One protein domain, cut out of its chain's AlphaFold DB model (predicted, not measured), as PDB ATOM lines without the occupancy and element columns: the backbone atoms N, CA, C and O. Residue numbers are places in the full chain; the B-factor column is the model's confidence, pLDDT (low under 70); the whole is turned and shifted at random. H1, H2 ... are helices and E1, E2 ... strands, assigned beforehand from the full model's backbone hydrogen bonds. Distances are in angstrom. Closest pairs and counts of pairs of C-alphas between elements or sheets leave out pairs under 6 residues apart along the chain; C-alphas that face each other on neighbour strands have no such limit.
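Overview. This is residues 13 to 113 of the 165 residues of an uncharacterized protein of Serpula lacrymans var. lacrymans (strain S7.3) (UniProt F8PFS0). With little regular structure, two small lobes stand at opposite ends: the strand pair E1 E2 with H5 packed on it and H1 touching H5, and H2 with H3 among long loops. The 101 printed residues, 37 in named elements, run E1 H1 H2 H3 H4 H5 E2; the sheet is parallel, the class mixed. The whole is loose, radius of gyration of the C-alphas 16.2 A, spanning 50 by 38 by 25 A.

Arrangement. E1, residues 14 to 18, and E2, residues 110 to 113, are parallel, N 15 and O 110 within hydrogen-bond range at 2.8 A; with five helices between, they make a strand-helix-strand unit. H1, residues 21 to 24, touches H5, residues 99 to 105; their closest C-alphas, of His 23 and Leu 100, are 6.3 A apart. H2, residues 50 to 56, touches H3, residues 83 to 88, closest at C-alphas 50 and 83, 6.4 A, only just about perpendicular at 70.4 degrees. H4, residues 91 to 94, is close to H3 but not clearly touching, C-alphas 88 and 94 being closest at 6.1 A. Every O i to N i+4 pair is within hydrogen-bond range in H2, H3 and H5; H1 and H4 are too short for one.

Along the chain. E1 spans 13.2 A from C-alpha 14 at (155.303, 170.956, 187.544); E2 spans 10.4 A to C-alpha 113 at (154.464, 167.254, 177.624).

Size, cuts and confidence. The printed part has no cut; the links H1 to H2 and H2 to H3 are long. Residues 42 to 47 have pLDDT under 70.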
ATOM      1  N   HIS A  13     155.212 171.931 192.269       89.38
ATOM      2  CA  HIS A  13     156.157 171.613 191.209       89.38
ATOM      3  C   HIS A  13     155.486 170.942 190.010       89.38
ATOM      4  O   HIS A  13     154.864 169.885 190.131       89.38
ATOM      5  N   ILE A  14     155.694 171.530 188.832       90.19
ATOM      6  CA  ILE A  14     155.303 170.956 187.544       90.19
ATOM      7  C   ILE A  14     156.566 170.763 186.708       90.19
ATOM      8  O   ILE A  14     157.312 171.710 186.455       90.19
ATOM      9  N   LEU A  15     156.803 169.531 186.267       91.06
ATOM     10  CA  LEU A  15     157.922 169.179 185.404       91.06
ATOM     11  C   LEU A  15     157.465 169.177 183.947       91.06
ATOM     12  O   LEU A  15     156.601 168.399 183.542       91.06
ATOM     13  N   VAL A  16     158.064 170.054 183.148       90.12
ATOM     14  CA  VAL A  16     157.718 170.215 181.736       90.12
ATOM     15  C   VAL A  16     158.786 169.562 180.868       90.12
ATOM     16  O   VAL A  16     159.958 169.936 180.923       90.12
ATOM     17  N   PHE A  17     158.377 168.621 180.023       89.31
ATOM     18  CA  PHE A  17     159.259 167.929 179.087       89.31
ATOM     19  C   PHE A  17     158.849 168.211 177.644       89.31
ATOM     20  O   PHE A  17     157.681 168.428 177.320       89.31
ATOM     21  N   ASN A  18     159.814 168.180 176.728       87.19
ATOM     22  CA  ASN A  18     159.474 168.082 175.315       87.19
ATOM     23  C   ASN A  18     158.928 166.679 175.014       87.19
ATOM     24  O   ASN A  18     159.338 165.696 175.620       87.19
ATOM     25  N   ASN A  19     158.049 166.562 174.022       84.94
ATOM     26  CA  ASN A  19     157.544 165.266 173.567       84.94
ATOM     27  C   ASN A  19     158.576 164.544 172.666       84.94
ATOM     28  O   ASN A  19     158.368 164.327 171.469       84.94
ATOM     29  N   ALA A  20     159.755 164.255 173.224       84.25
ATOM     30  CA  ALA A  20     160.776 163.442 172.571       84.25
ATOM     31  C   ALA A  20     160.492 161.945 172.797       84.25
ATOM     32  O   ALA A  20     160.073 161.577 173.895       84.25
ATOM     33  N   PRO A  21     160.783 161.061 171.821       82.38
ATOM     34  CA  PRO A  21     160.538 159.621 171.960       82.38
ATOM     35  C   PRO A  21     161.186 158.989 173.198       82.38
ATOM     36  O   PRO A  21     160.653 158.036 173.750       82.38
ATOM     37  N   THR A  22     162.312 159.535 173.661       84.00
ATOM     38  CA  THR A  22     163.014 159.081 174.870       84.00
ATOM     39  C   THR A  22     162.201 159.265 176.147       84.00
ATOM     40  O   THR A  22     162.347 158.469 177.067       84.00
ATOM     41  N   HIS A  23     161.347 160.291 176.212       85.25
ATOM     42  CA  HIS A  23     160.479 160.529 177.366       85.25
ATOM     43  C   HIS A  23     159.227 159.653 177.357       85.25
ATOM     44  O   HIS A  23     158.627 159.470 178.403       85.25
ATOM     45  N   LEU A  24     158.878 159.066 176.208       83.94
ATOM     46  CA  LEU A  24     157.746 158.151 176.046       83.94
ATOM     47  C   LEU A  24     158.145 156.682 176.248       83.94
ATOM     48  O   LEU A  24     157.436 155.775 175.814       83.94
ATOM     49  N   LYS A  25     159.311 156.421 176.853       87.94
ATOM     50  CA  LYS A  25     159.722 155.053 177.160       87.94
ATOM     51  C   LYS A  25     158.749 154.472 178.185       87.94
ATOM     52  O   LYS A  25     158.638 154.989 179.292       87.94
ATOM     53  N   GLN A  26     158.106 153.376 177.815       87.69
ATOM     54  CA  GLN A  26     157.251 152.590 178.697       87.69
ATOM     55  C   GLN A  26     158.077 151.542 179.456       87.69
ATOM     56  O   GLN A  26     159.232 151.268 179.102       87.69
ATOM     57  N   ALA A  27     157.487 150.957 180.495       85.62
ATOM     58  CA  ALA A  27     158.083 149.838 181.214       85.62
ATOM     59  C   ALA A  27     158.364 148.645 180.276       85.62
ATOM     60  O   ALA A  27     157.688 148.447 179.266       85.62
ATOM     61  N   ASP A  28     159.361 147.819 180.602       83.88
ATOM     62  CA  ASP A  28     159.774 146.709 179.727       83.88
ATOM     63  C   ASP A  28     158.678 145.634 179.558       83.88
ATOM     64  O   ASP A  28     158.690 144.884 178.579       83.88
ATOM     65  N   ASN A  29     157.726 145.578 180.494       81.75
ATOM     66  CA  ASN A  29     156.549 144.709 180.478       81.75
ATOM     67  C   ASN A  29     155.292 145.368 179.876       81.75
ATOM     68  O   ASN A  29     154.251 144.712 179.834       81.75
ATOM     69  N   ALA A  30     155.361 146.625 179.428       81.50
ATOM     70  CA  ALA A  30     154.232 147.296 178.798       81.50
ATOM     71  C   ALA A  30     153.853 146.624 177.468       81.50
ATOM     72  O   ALA A  30     154.710 146.142 176.711       81.50
ATOM     73  N   LEU A  31     152.553 146.598 177.176       79.12
ATOM     74  CA  LEU A  31     152.038 146.080 175.913       79.12
ATOM     75  C   LEU A  31     152.482 146.984 174.761       79.12
ATOM     76  O   LEU A  31     152.431 148.205 174.837       79.12
ATOM     77  N   SER A  32     152.930 146.375 173.664       83.19
ATOM     78  CA  SER A  32     153.391 147.108 172.489       83.19
ATOM     79  C   SER A  32     152.910 146.415 171.231       83.19
ATOM     80  O   SER A  32     153.429 145.352 170.882       83.19
ATOM     81  N   ALA A  33     151.972 147.041 170.516       84.00
ATOM     82  CA  ALA A  33     151.425 146.512 169.267       84.00
ATOM     83  C   ALA A  33     152.539 146.138 168.267       84.00
ATOM     84  O   ALA A  33     152.468 145.097 167.616       84.00
ATOM     85  N   CYS A  34     153.635 146.906 168.215       81.25
ATOM     86  CA  CYS A  34     154.796 146.636 167.359       81.25
ATOM     87  C   CYS A  34     155.446 145.259 167.587       81.25
ATOM     88  O   CYS A  34     156.052 144.708 166.664       81.25
ATOM     89  N   LYS A  35     155.370 144.728 168.814       80.75
ATOM     90  CA  LYS A  35     156.009 143.468 169.229       80.75
ATOM     91  C   LYS A  35     155.047 142.277 169.218       80.75
ATOM     92  O   LYS A  35     155.479 141.163 169.505       80.75
ATOM     93  N   MET A  36     153.772 142.490 168.896       86.06
ATOM     94  CA  MET A  36     152.759 141.436 168.927       86.06
ATOM     95  C   MET A  36     152.710 140.645 167.614       86.06
ATOM     96  O   MET A  36     152.951 141.171 166.526       86.06
ATOM     97  N   SER A  37     152.407 139.351 167.719       87.50
ATOM     98  CA  SER A  37     152.126 138.488 166.572       87.50
ATOM     99  C   SER A  37     150.636 138.501 166.232       87.50
ATOM    100  O   SER A  37     149.793 138.805 167.074       87.50
ATOM    101  N   LYS A  38     150.296 138.138 164.988       88.69
ATOM    102  CA  LYS A  38     148.894 138.034 164.553       88.69
ATOM    103  C   LYS A  38     148.106 137.040 165.411       88.69
ATOM    104  O   LYS A  38     147.025 137.365 165.884       88.69
ATOM    105  N   TYR A  39     148.706 135.872 165.628       87.56
ATOM    106  CA  TYR A  39     148.160 134.757 166.396       87.56
ATOM    107  C   TYR A  39     149.092 134.411 167.570       87.56
ATOM    108  O   TYR A  39     150.269 134.802 167.531       87.56
ATOM    109  N   PRO A  40     148.624 133.662 168.583       83.00
ATOM    110  CA  PRO A  40     149.437 133.231 169.718       83.00
ATOM    111  C   PRO A  40     150.681 132.446 169.302       83.00
ATOM    112  O   PRO A  40     150.630 131.595 168.414       83.00
ATOM    113  N   THR A  41     151.828 132.718 169.936       71.00
ATOM    114  CA  THR A  41     153.104 132.235 169.389       71.00
ATOM    115  C   THR A  41     153.480 130.797 169.787       71.00
ATOM    116  O   THR A  41     154.135 130.162 168.968       71.00
ATOM    117  N   LYS A  42     153.093 130.233 170.954       61.97
ATOM    118  CA  LYS A  42     153.299 128.800 171.331       61.97
ATOM    119  C   LYS A  42     152.403 128.344 172.508       61.97
ATOM    120  O   LYS A  42     152.092 129.168 173.370       61.97
ATOM    121  N   PRO A  43     152.091 127.037 172.645       55.53
ATOM    122  CA  PRO A  43     151.525 126.480 173.879       55.53
ATOM    123  C   PRO A  43     152.527 126.597 175.046       55.53
ATOM    124  O   PRO A  43     153.695 126.238 174.906       55.53
ATOM    125  N   GLY A  44     152.080 127.123 176.193       58.34
ATOM    126  CA  GLY A  44     152.880 127.255 177.426       58.34
ATOM    127  C   GLY A  44     153.434 128.658 177.731       58.34
ATOM    128  O   GLY A  44     153.920 128.893 178.834       58.34
ATOM    129  N   ARG A  45     153.321 129.610 176.796       57.94
ATOM    130  CA  ARG A  45     153.434 131.061 177.046       57.94
ATOM    131  C   ARG A  45     152.490 131.786 176.084       57.94
ATOM    132  O   ARG A  45     152.913 132.107 174.971       57.94
ATOM    133  N   PRO A  46     151.227 132.020 176.461       53.56
ATOM    134  CA  PRO A  46     150.309 132.725 175.592       53.56
ATOM    135  C   PRO A  46     150.662 134.212 175.649       53.56
ATOM    136  O   PRO A  46     150.230 134.933 176.540       53.56
ATOM    137  N   PHE A  47     151.479 134.681 174.710       63.25
ATOM    138  CA  PHE A  47     151.228 136.031 174.223       63.25
ATOM    139  C   PHE A  47     149.935 135.941 173.420       63.25
ATOM    140  O   PHE A  47     149.875 135.187 172.447       63.25
ATOM    141  N   VAL A  48     148.903 136.637 173.896       78.12
ATOM    142  CA  VAL A  48     147.610 136.772 173.219       78.12
ATOM    143  C   VAL A  48     147.861 137.399 171.842       78.12
ATOM    144  O   VAL A  48     148.674 138.321 171.723       78.12
ATOM    145  N   GLY A  49     147.257 136.848 170.787       87.69
ATOM    146  CA  GLY A  49     147.406 137.369 169.432       87.69
ATOM    147  C   GLY A  49     146.681 138.702 169.260       87.69
ATOM    148  O   GLY A  49     145.763 139.032 170.005       87.69
ATOM    149  N   MET A  50     147.074 139.478 168.247       89.81
ATOM    150  CA  MET A  50     146.338 140.699 167.887       89.81
ATOM    151  C   MET A  50     144.871 140.411 167.539       89.81
ATOM    152  O   MET A  50     144.017 141.238 167.836       89.81
ATOM    153  N   VAL A  51     144.596 139.269 166.893       91.06
ATOM    154  CA  VAL A  51     143.226 138.852 166.550       91.06
ATOM    155  C   VAL A  51     142.415 138.646 167.824       91.06
ATOM    156  O   VAL A  51     141.409 139.321 167.999       91.06
ATOM    157  N   ASP A  52     142.916 137.823 168.747       89.00
ATOM    158  CA  ASP A  52     142.229 137.520 170.006       89.00
ATOM    159  C   ASP A  52     141.899 138.807 170.793       89.00
ATOM    160  O   ASP A  52     140.759 139.014 171.196       89.00
ATOM    161  N   LEU A  53     142.863 139.731 170.935       89.75
ATOM    162  CA  LEU A  53     142.643 140.999 171.650       89.75
ATOM    163  C   LEU A  53     141.578 141.886 171.003       89.75
ATOM    164  O   LEU A  53     140.838 142.572 171.705       89.75
ATOM    165  N   LEU A  54     141.540 141.949 169.673       91.12
ATOM    166  CA  LEU A  54     140.566 142.771 168.960       91.12
ATOM    167  C   LEU A  54     139.178 142.108 168.963       91.12
ATOM    168  O   LEU A  54     138.177 142.810 169.092       91.12
ATOM    169  N   GLU A  55     139.097 140.778 168.906       91.50
ATOM    170  CA  GLU A  55     137.836 140.050 169.097       91.50
ATOM    171  C   GLU A  55     137.265 140.256 170.505       91.50
ATOM    172  O   GLU A  55     136.078 140.552 170.648       91.50
ATOM    173  N   GLU A  56     138.112 140.205 171.541       90.25
ATOM    174  CA  GLU A  56     137.735 140.525 172.927       90.25
ATOM    175  C   GLU A  56     137.178 141.955 173.071       90.25
ATOM    176  O   GLU A  56     136.307 142.204 173.906       90.25
ATOM    177  N   ARG A  57     137.624 142.890 172.222       89.56
ATOM    178  CA  ARG A  57     137.148 144.288 172.165       89.56
ATOM    179  C   ARG A  57     135.904 144.481 171.300       89.56
ATOM    180  O   ARG A  57     135.408 145.598 171.174       89.56
ATOM    181  N   GLY A  58     135.376 143.407 170.715       91.38
ATOM    182  CA  GLY A  58     134.139 143.421 169.939       91.38
ATOM    183  C   GLY A  58     134.315 143.658 168.438       91.38
ATOM    184  O   GLY A  58     133.306 143.792 167.738       91.38
ATOM    185  N   TYR A  59     135.547 143.673 167.919       91.25
ATOM    186  CA  TYR A  59     135.767 143.637 166.474       91.25
ATOM    187  C   TYR A  59     135.443 142.244 165.929       91.25
ATOM    188  O   TYR A  59     135.783 141.230 166.529       91.25
ATOM    189  N   LYS A  60     134.774 142.188 164.776       90.12
ATOM    190  CA  LYS A  60     134.379 140.939 164.109       90.12
ATOM    191  C   LYS A  60     134.993 140.870 162.718       90.12
ATOM    192  O   LYS A  60     135.305 141.907 162.135       90.12
ATOM    193  N   ASP A  61     135.153 139.654 162.202       87.56
ATOM    194  CA  ASP A  61     135.612 139.382 160.832       87.56
ATOM    195  C   ASP A  61     137.004 139.966 160.497       87.56
ATOM    196  O   ASP A  61     137.298 140.339 159.360       87.56
ATOM    197  N   ILE A  62     137.897 140.029 161.492       89.50
ATOM    198  CA  ILE A  62     139.231 140.646 161.373       89.50
ATOM    199  C   ILE A  62     140.338 139.682 160.917       89.50
ATOM    200  O   ILE A  62     141.463 140.107 160.647       89.50
ATOM    201  N   ASP A  63     140.039 138.391 160.773       85.38
ATOM    202  CA  ASP A  63     141.012 137.370 160.364       85.38
ATOM    203  C   ASP A  63     141.588 137.619 158.960       85.38
ATOM    204  O   ASP A  63     142.753 137.318 158.684       85.38
ATOM    205  N   GLY A  64     140.804 138.238 158.073       89.00
ATOM    206  CA  GLY A  64     141.243 138.625 156.729       89.00
ATOM    207  C   GLY A  64     142.193 139.828 156.702       89.00
ATOM    208  O   GLY A  64     142.831 140.088 155.682       89.00
ATOM    209  N   ILE A  65     142.323 140.561 157.813       91.12
ATOM    210  CA  ILE A  65     143.136 141.773 157.888       91.12
ATOM    211  C   ILE A  65     144.613 141.397 158.066       91.12
ATOM    212  O   ILE A  65     144.994 140.474 158.799       91.12
ATOM    213  N   CYS A  66     145.491 142.123 157.370       90.62
ATOM    214  CA  CYS A  66     146.928 141.935 157.516       90.62
ATOM    215  C   CYS A  66     147.401 142.346 158.925       90.62
ATOM    216  O   CYS A  66     146.914 143.315 159.506       90.62
ATOM    217  N   ALA A  67     148.385 141.631 159.477       90.06
ATOM    218  CA  ALA A  67     148.903 141.929 160.817       90.06
ATOM    219  C   ALA A  67     149.535 143.327 160.897       90.06
ATOM    220  O   ALA A  67     149.286 144.084 161.831       90.06
ATOM    221  N   LYS A  68     150.346 143.676 159.891       90.94
ATOM    222  CA  LYS A  68     151.050 144.956 159.787       90.94
ATOM    223  C   LYS A  68     151.238 145.357 158.330       90.94
ATOM    224  O   LYS A  68     151.484 144.499 157.480       90.94
ATOM    225  N   CYS A  69     151.199 146.658 158.058       91.19
ATOM    226  CA  CYS A  69     151.578 147.196 156.756       91.19
ATOM    227  C   CYS A  69     153.091 147.027 156.504       91.19
ATOM    228  O   CYS A  69     153.890 147.069 157.453       91.19
ATOM    229  N   PRO A  70     153.522 146.873 155.238       88.75
ATOM    230  CA  PRO A  70     154.937 146.809 154.888       88.75
ATOM    231  C   PRO A  70     155.719 148.008 155.446       88.75
ATOM    232  O   PRO A  70     155.358 149.165 155.237       88.75
ATOM    233  N   GLY A  71     156.789 147.728 156.195       84.81
ATOM    234  CA  GLY A  71     157.644 148.760 156.788       84.81
ATOM    235  C   GLY A  71     156.973 149.658 157.836       84.81
ATOM    236  O   GLY A  71     157.476 150.753 158.058       84.81
ATOM    237  N   PHE A  72     155.857 149.234 158.451       82.81
ATOM    238  CA  PHE A  72     155.071 150.040 159.406       82.81
ATOM    239  C   PHE A  72     154.532 151.357 158.824       82.81
ATOM    240  O   PHE A  72     154.213 152.294 159.553       82.81
ATOM    241  N   LYS A  73     154.399 151.429 157.496       86.25
ATOM    242  CA  LYS A  73     153.858 152.596 156.797       86.25
ATOM    243  C   LYS A  73     152.364 152.401 156.574       86.25
ATOM    244  O   LYS A  73     151.954 151.849 155.557       86.25
ATOM    245  N   CYS A  74     151.571 152.798 157.564       87.19
ATOM    246  CA  CYS A  74     150.115 152.796 157.458       87.19
ATOM    247  C   CYS A  74     149.642 154.023 156.654       87.19
ATOM    248  O   CYS A  74     150.249 155.090 156.789       87.19
ATOM    249  N   PRO A  75     148.585 153.906 155.829       87.19
ATOM    250  CA  PRO A  75     147.924 155.063 155.232       87.19
ATOM    251  C   PRO A  75     147.379 155.989 156.326       87.19
ATOM    252  O   PRO A  75     146.808 155.510 157.303       87.19
ATOM    253  N   THR A  76     147.521 157.303 156.164       78.31
ATOM    254  CA  THR A  76     147.011 158.296 157.129       78.31
ATOM    255  C   THR A  76     145.487 158.379 157.173       78.31
ATOM    256  O   THR A  76     144.936 158.790 158.187       78.31
ATOM    257  N   ASP A  77     144.808 157.946 156.110       82.88
ATOM    258  CA  ASP A  77     143.364 158.151 155.944       82.88
ATOM    259  C   ASP A  77     142.532 156.950 156.431       82.88
ATOM    260  O   ASP A  77     141.322 156.893 156.225       82.88
ATOM    261  N   THR A  78     143.161 155.933 157.038       83.19
ATOM    262  CA  THR A  78     142.466 154.704 157.448       83.19
ATOM    263  C   THR A  78     142.967 154.179 158.792       83.19
ATOM    264  O   THR A  78     144.093 153.700 158.909       83.19
ATOM    265  N   LEU A  79     142.080 154.166 159.791       80.44
ATOM    266  CA  LEU A  79     142.357 153.638 161.136       80.44
ATOM    267  C   LEU A  79     142.370 152.094 161.199       80.44
ATOM    268  O   LEU A  79     142.940 151.514 162.117       80.44
ATOM    269  N   HIS A  80     141.804 151.418 160.192       88.44
ATOM    270  CA  HIS A  80     141.660 149.954 160.138       88.44
ATOM    271  C   HIS A  80     142.458 149.286 159.003       88.44
ATOM    272  O   HIS A  80     142.049 148.267 158.454       88.44
ATOM    273  N   CYS A  81     143.605 149.849 158.606       90.81
ATOM    274  CA  CYS A  81     144.393 149.304 157.489       90.81
ATOM    275  C   CYS A  81     145.096 147.968 157.811       90.81
ATOM    276  O   CYS A  81     145.388 147.177 156.914       90.81
ATOM    277  N   CYS A  82     145.417 147.729 159.084       92.38
ATOM    278  CA  CYS A  82     146.047 146.511 159.582       92.38
ATOM    279  C   CYS A  82     145.729 146.329 161.071       92.38
ATOM    280  O   CYS A  82     145.445 147.315 161.756       92.38
ATOM    281  N   LEU A  83     145.839 145.101 161.584       92.19
ATOM    282  CA  LEU A  83     145.562 144.793 162.995       92.19
ATOM    283  C   LEU A  83     146.439 145.621 163.944       92.19
ATOM    284  O   LEU A  83     145.961 146.106 164.962       92.19
ATOM    285  N   HIS A  84     147.697 145.864 163.567       91.00
ATOM    286  CA  HIS A  84     148.586 146.763 164.294       91.00
ATOM    287  C   HIS A  84     148.031 148.192 164.406       91.00
ATOM    288  O   HIS A  84     148.122 148.783 165.472       91.00
ATOM    289  N   CYS A  85     147.490 148.767 163.323       91.19
ATOM    290  CA  CYS A  85     146.939 150.128 163.339       91.19
ATOM    291  C   CYS A  85     145.680 150.195 164.205       91.19
ATOM    292  O   CYS A  85     145.547 151.112 165.007       91.19
ATOM    293  N   MET A  86     144.810 149.189 164.093       92.00
ATOM    294  CA  MET A  86     143.619 149.079 164.936       92.00
ATOM    295  C   MET A  86     144.014 149.063 166.407       92.00
ATOM    296  O   MET A  86     143.633 149.953 167.151       92.00
ATOM    297  N   LEU A  87     144.876 148.116 166.780       90.56
ATOM    298  CA  LEU A  87     145.310 147.927 168.157       90.56
ATOM    299  C   LEU A  87     146.094 149.130 168.700       90.56
ATOM    300  O   LEU A  87     145.918 149.497 169.849       90.56
ATOM    301  N   TYR A  88     146.939 149.771 167.888       88.50
ATOM    302  CA  TYR A  88     147.700 150.957 168.296       88.50
ATOM    303  C   TYR A  88     146.802 152.149 168.662       88.50
ATOM    304  O   TYR A  88     147.174 152.946 169.517       88.50
ATOM    305  N   ASN A  89     145.648 152.287 168.001       87.69
ATOM    306  CA  ASN A  89     144.697 153.372 168.257       87.69
ATOM    307  C   ASN A  89     143.707 153.057 169.386       87.69
ATOM    308  O   ASN A  89     142.895 153.911 169.740       87.69
ATOM    309  N   GLU A  90     143.759 151.856 169.955       88.12
ATOM    310  CA  GLU A  90     142.983 151.529 171.142       88.12
ATOM    311  C   GLU A  90     143.526 152.274 172.365       88.12
ATOM    312  O   GLU A  90     144.737 152.465 172.510       88.12
ATOM    313  N   LEU A  91     142.628 152.687 173.261       83.62
ATOM    314  CA  LEU A  91     142.959 153.578 174.380       83.62
ATOM    315  C   LEU A  91     144.053 153.010 175.293       83.62
ATOM    316  O   LEU A  91     144.965 153.728 175.681       83.62
ATOM    317  N   ASP A  92     144.023 151.712 175.578       84.06
ATOM    318  CA  ASP A  92     145.004 151.039 176.436       84.06
ATOM    319  C   ASP A  92     146.381 150.833 175.779       84.06
ATOM    320  O   ASP A  92     147.323 150.460 176.469       84.06
ATOM    321  N   PHE A  93     146.517 151.081 174.472       83.81
ATOM    322  CA  PHE A  93     147.806 151.147 173.773       83.81
ATOM    323  C   PHE A  93     148.257 152.593 173.538       83.81
ATOM    324  O   PHE A  93     149.460 152.872 173.569       83.81
ATOM    325  N   ALA A  94     147.310 153.502 173.303       79.88
ATOM    326  CA  ALA A  94     147.573 154.904 173.007       79.88
ATOM    327  C   ALA A  94     147.879 155.736 174.264       79.88
ATOM    328  O   ALA A  94     148.732 156.622 174.213       79.88
ATOM    329  N   GLU A  95     147.217 155.442 175.385       81.12
ATOM    330  CA  GLU A  95     147.306 156.202 176.642       81.12
ATOM    331  C   GLU A  95     148.194 155.519 177.694       81.12
ATOM    332  O   GLU A  95     148.097 155.809 178.886       81.12
ATOM    333  N   VAL A  96     149.085 154.613 177.274       83.50
ATOM    334  CA  VAL A  96     150.043 153.990 178.195       83.50
ATOM    335  C   VAL A  96     151.015 155.043 178.702       83.50
ATOM    336  O   VAL A  96     151.784 155.639 177.940       83.50
ATOM    337  N   GLU A  97     151.008 155.204 180.012       86.12
ATOM    338  CA  GLU A  97     151.881 156.120 180.711       86.12
ATOM    339  C   GLU A  97     153.363 155.759 180.543       86.12
ATOM    340  O   GLU A  97     153.768 154.593 180.507       86.12
ATOM    341  N   SER A  98     154.200 156.785 180.422       90.56
ATOM    342  CA  SER A  98     155.644 156.603 180.358       90.56
ATOM    343  C   SER A  98     156.260 156.340 181.734       90.56
ATOM    344  O   SER A  98     155.808 156.841 182.762       90.56
ATOM    345  N   LEU A  99     157.406 155.656 181.752       92.12
ATOM    346  CA  LEU A  99     158.202 155.443 182.965       92.12
ATOM    347  C   LEU A  99     158.592 156.772 183.635       92.12
ATOM    348  O   LEU A  99     158.761 156.847 184.854       92.12
ATOM    349  N   LEU A 100     158.762 157.825 182.831       92.19
ATOM    350  CA  LEU A 100     159.042 159.169 183.316       92.19
ATOM    351  C   LEU A 100     157.874 159.712 184.143       92.19
ATOM    352  O   LEU A 100     158.100 160.186 185.254       92.19
ATOM    353  N   GLU A 101     156.657 159.642 183.608       92.69
ATOM    354  CA  GLU A 101     155.444 160.076 184.303       92.69
ATOM    355  C   GLU A 101     155.218 159.263 185.577       92.69
ATOM    356  O   GLU A 101     155.074 159.867 186.641       92.69
ATOM    357  N   GLU A 102     155.339 157.931 185.512       92.50
ATOM    358  CA  GLU A 102     155.210 157.053 186.683       92.50
ATOM    359  C   GLU A 102     156.205 157.443 187.786       92.50
ATOM    360  O   GLU A 102     155.837 157.614 188.951       92.50
ATOM    361  N   THR A 103     157.476 157.649 187.415       91.88
ATOM    362  CA  THR A 103     158.547 158.024 188.353       91.88
ATOM    363  C   THR A 103     158.301 159.397 188.980       91.88
ATOM    364  O   THR A 103     158.582 159.600 190.162       91.88
ATOM    365  N   CYS A 104     157.804 160.356 188.198       92.12
ATOM    366  CA  CYS A 104     157.502 161.698 188.687       92.12
ATOM    367  C   CYS A 104     156.278 161.682 189.607       92.12
ATOM    368  O   CYS A 104     156.336 162.238 190.705       92.12
ATOM    369  N   ARG A 105     155.210 160.973 189.221       91.44
ATOM    370  CA  ARG A 105     153.989 160.854 190.020       91.44
ATOM    371  C   ARG A 105     154.235 160.141 191.341       91.44
ATOM    372  O   ARG A 105     153.723 160.588 192.362       91.44
ATOM    373  N   ALA A 106     155.054 159.088 191.354       91.75
ATOM    374  CA  ALA A 106     155.441 158.391 192.584       91.75
ATOM    375  C   ALA A 106     156.129 159.315 193.608       91.75
ATOM    376  O   ALA A 106     156.144 159.017 194.799       91.75
ATOM    377  N   ARG A 107     156.679 160.444 193.148       89.00
ATOM    378  CA  ARG A 107     157.292 161.490 193.975       89.00
ATOM    379  C   ARG A 107     156.398 162.722 194.165       89.00
ATOM    380  O   ARG A 107     156.853 163.714 194.713       89.00
ATOM    381  N   GLY A 108     155.144 162.675 193.715       89.69
ATOM    382  CA  GLY A 108     154.181 163.772 193.850       89.69
ATOM    383  C   GLY A 108     154.314 164.892 192.813       89.69
ATOM    384  O   GLY A 108     153.670 165.926 192.964       89.69
ATOM    385  N   PHE A 109     155.112 164.711 191.757       90.88
ATOM    386  CA  PHE A 109     155.290 165.717 190.708       90.88
ATOM    387  C   PHE A 109     154.303 165.526 189.556       90.88
ATOM    388  O   PHE A 109     154.131 164.415 189.048       90.88
ATOM    389  N   GLN A 110     153.719 166.628 189.081       91.75
ATOM    390  CA  GLN A 110     152.944 166.633 187.843       91.75
ATOM    391  C   GLN A 110     153.877 166.754 186.635       91.75
ATOM    392  O   GLN A 110     154.809 167.559 186.641       91.75
ATOM    393  N   VAL A 111     153.598 165.990 185.579       92.44
ATOM    394  CA  VAL A 111     154.338 166.029 184.311       92.44
ATOM    395  C   VAL A 111     153.467 166.621 183.210       92.44
ATOM    396  O   VAL A 111     152.288 166.292 183.098       92.44
ATOM    397  N   VAL A 112     154.050 167.495 182.388       91.50
ATOM    398  CA  VAL A 112     153.402 168.067 181.202       91.50
ATOM    399  C   VAL A 112     154.312 167.904 179.990       91.50
ATOM    400  O   VAL A 112     155.478 168.306 180.012       91.50
ATOM    401  N   PHE A 113     153.764 167.363 178.900       89.69
ATOM    402  CA  PHE A 113     154.464 167.254 177.624       89.69
ATOM    403  C   PHE A 113     154.100 168.385 176.670       89.69
ATOM    404  O   PHE A 113     152.936 168.610 176.347       89.69
TER     405      PHE A 113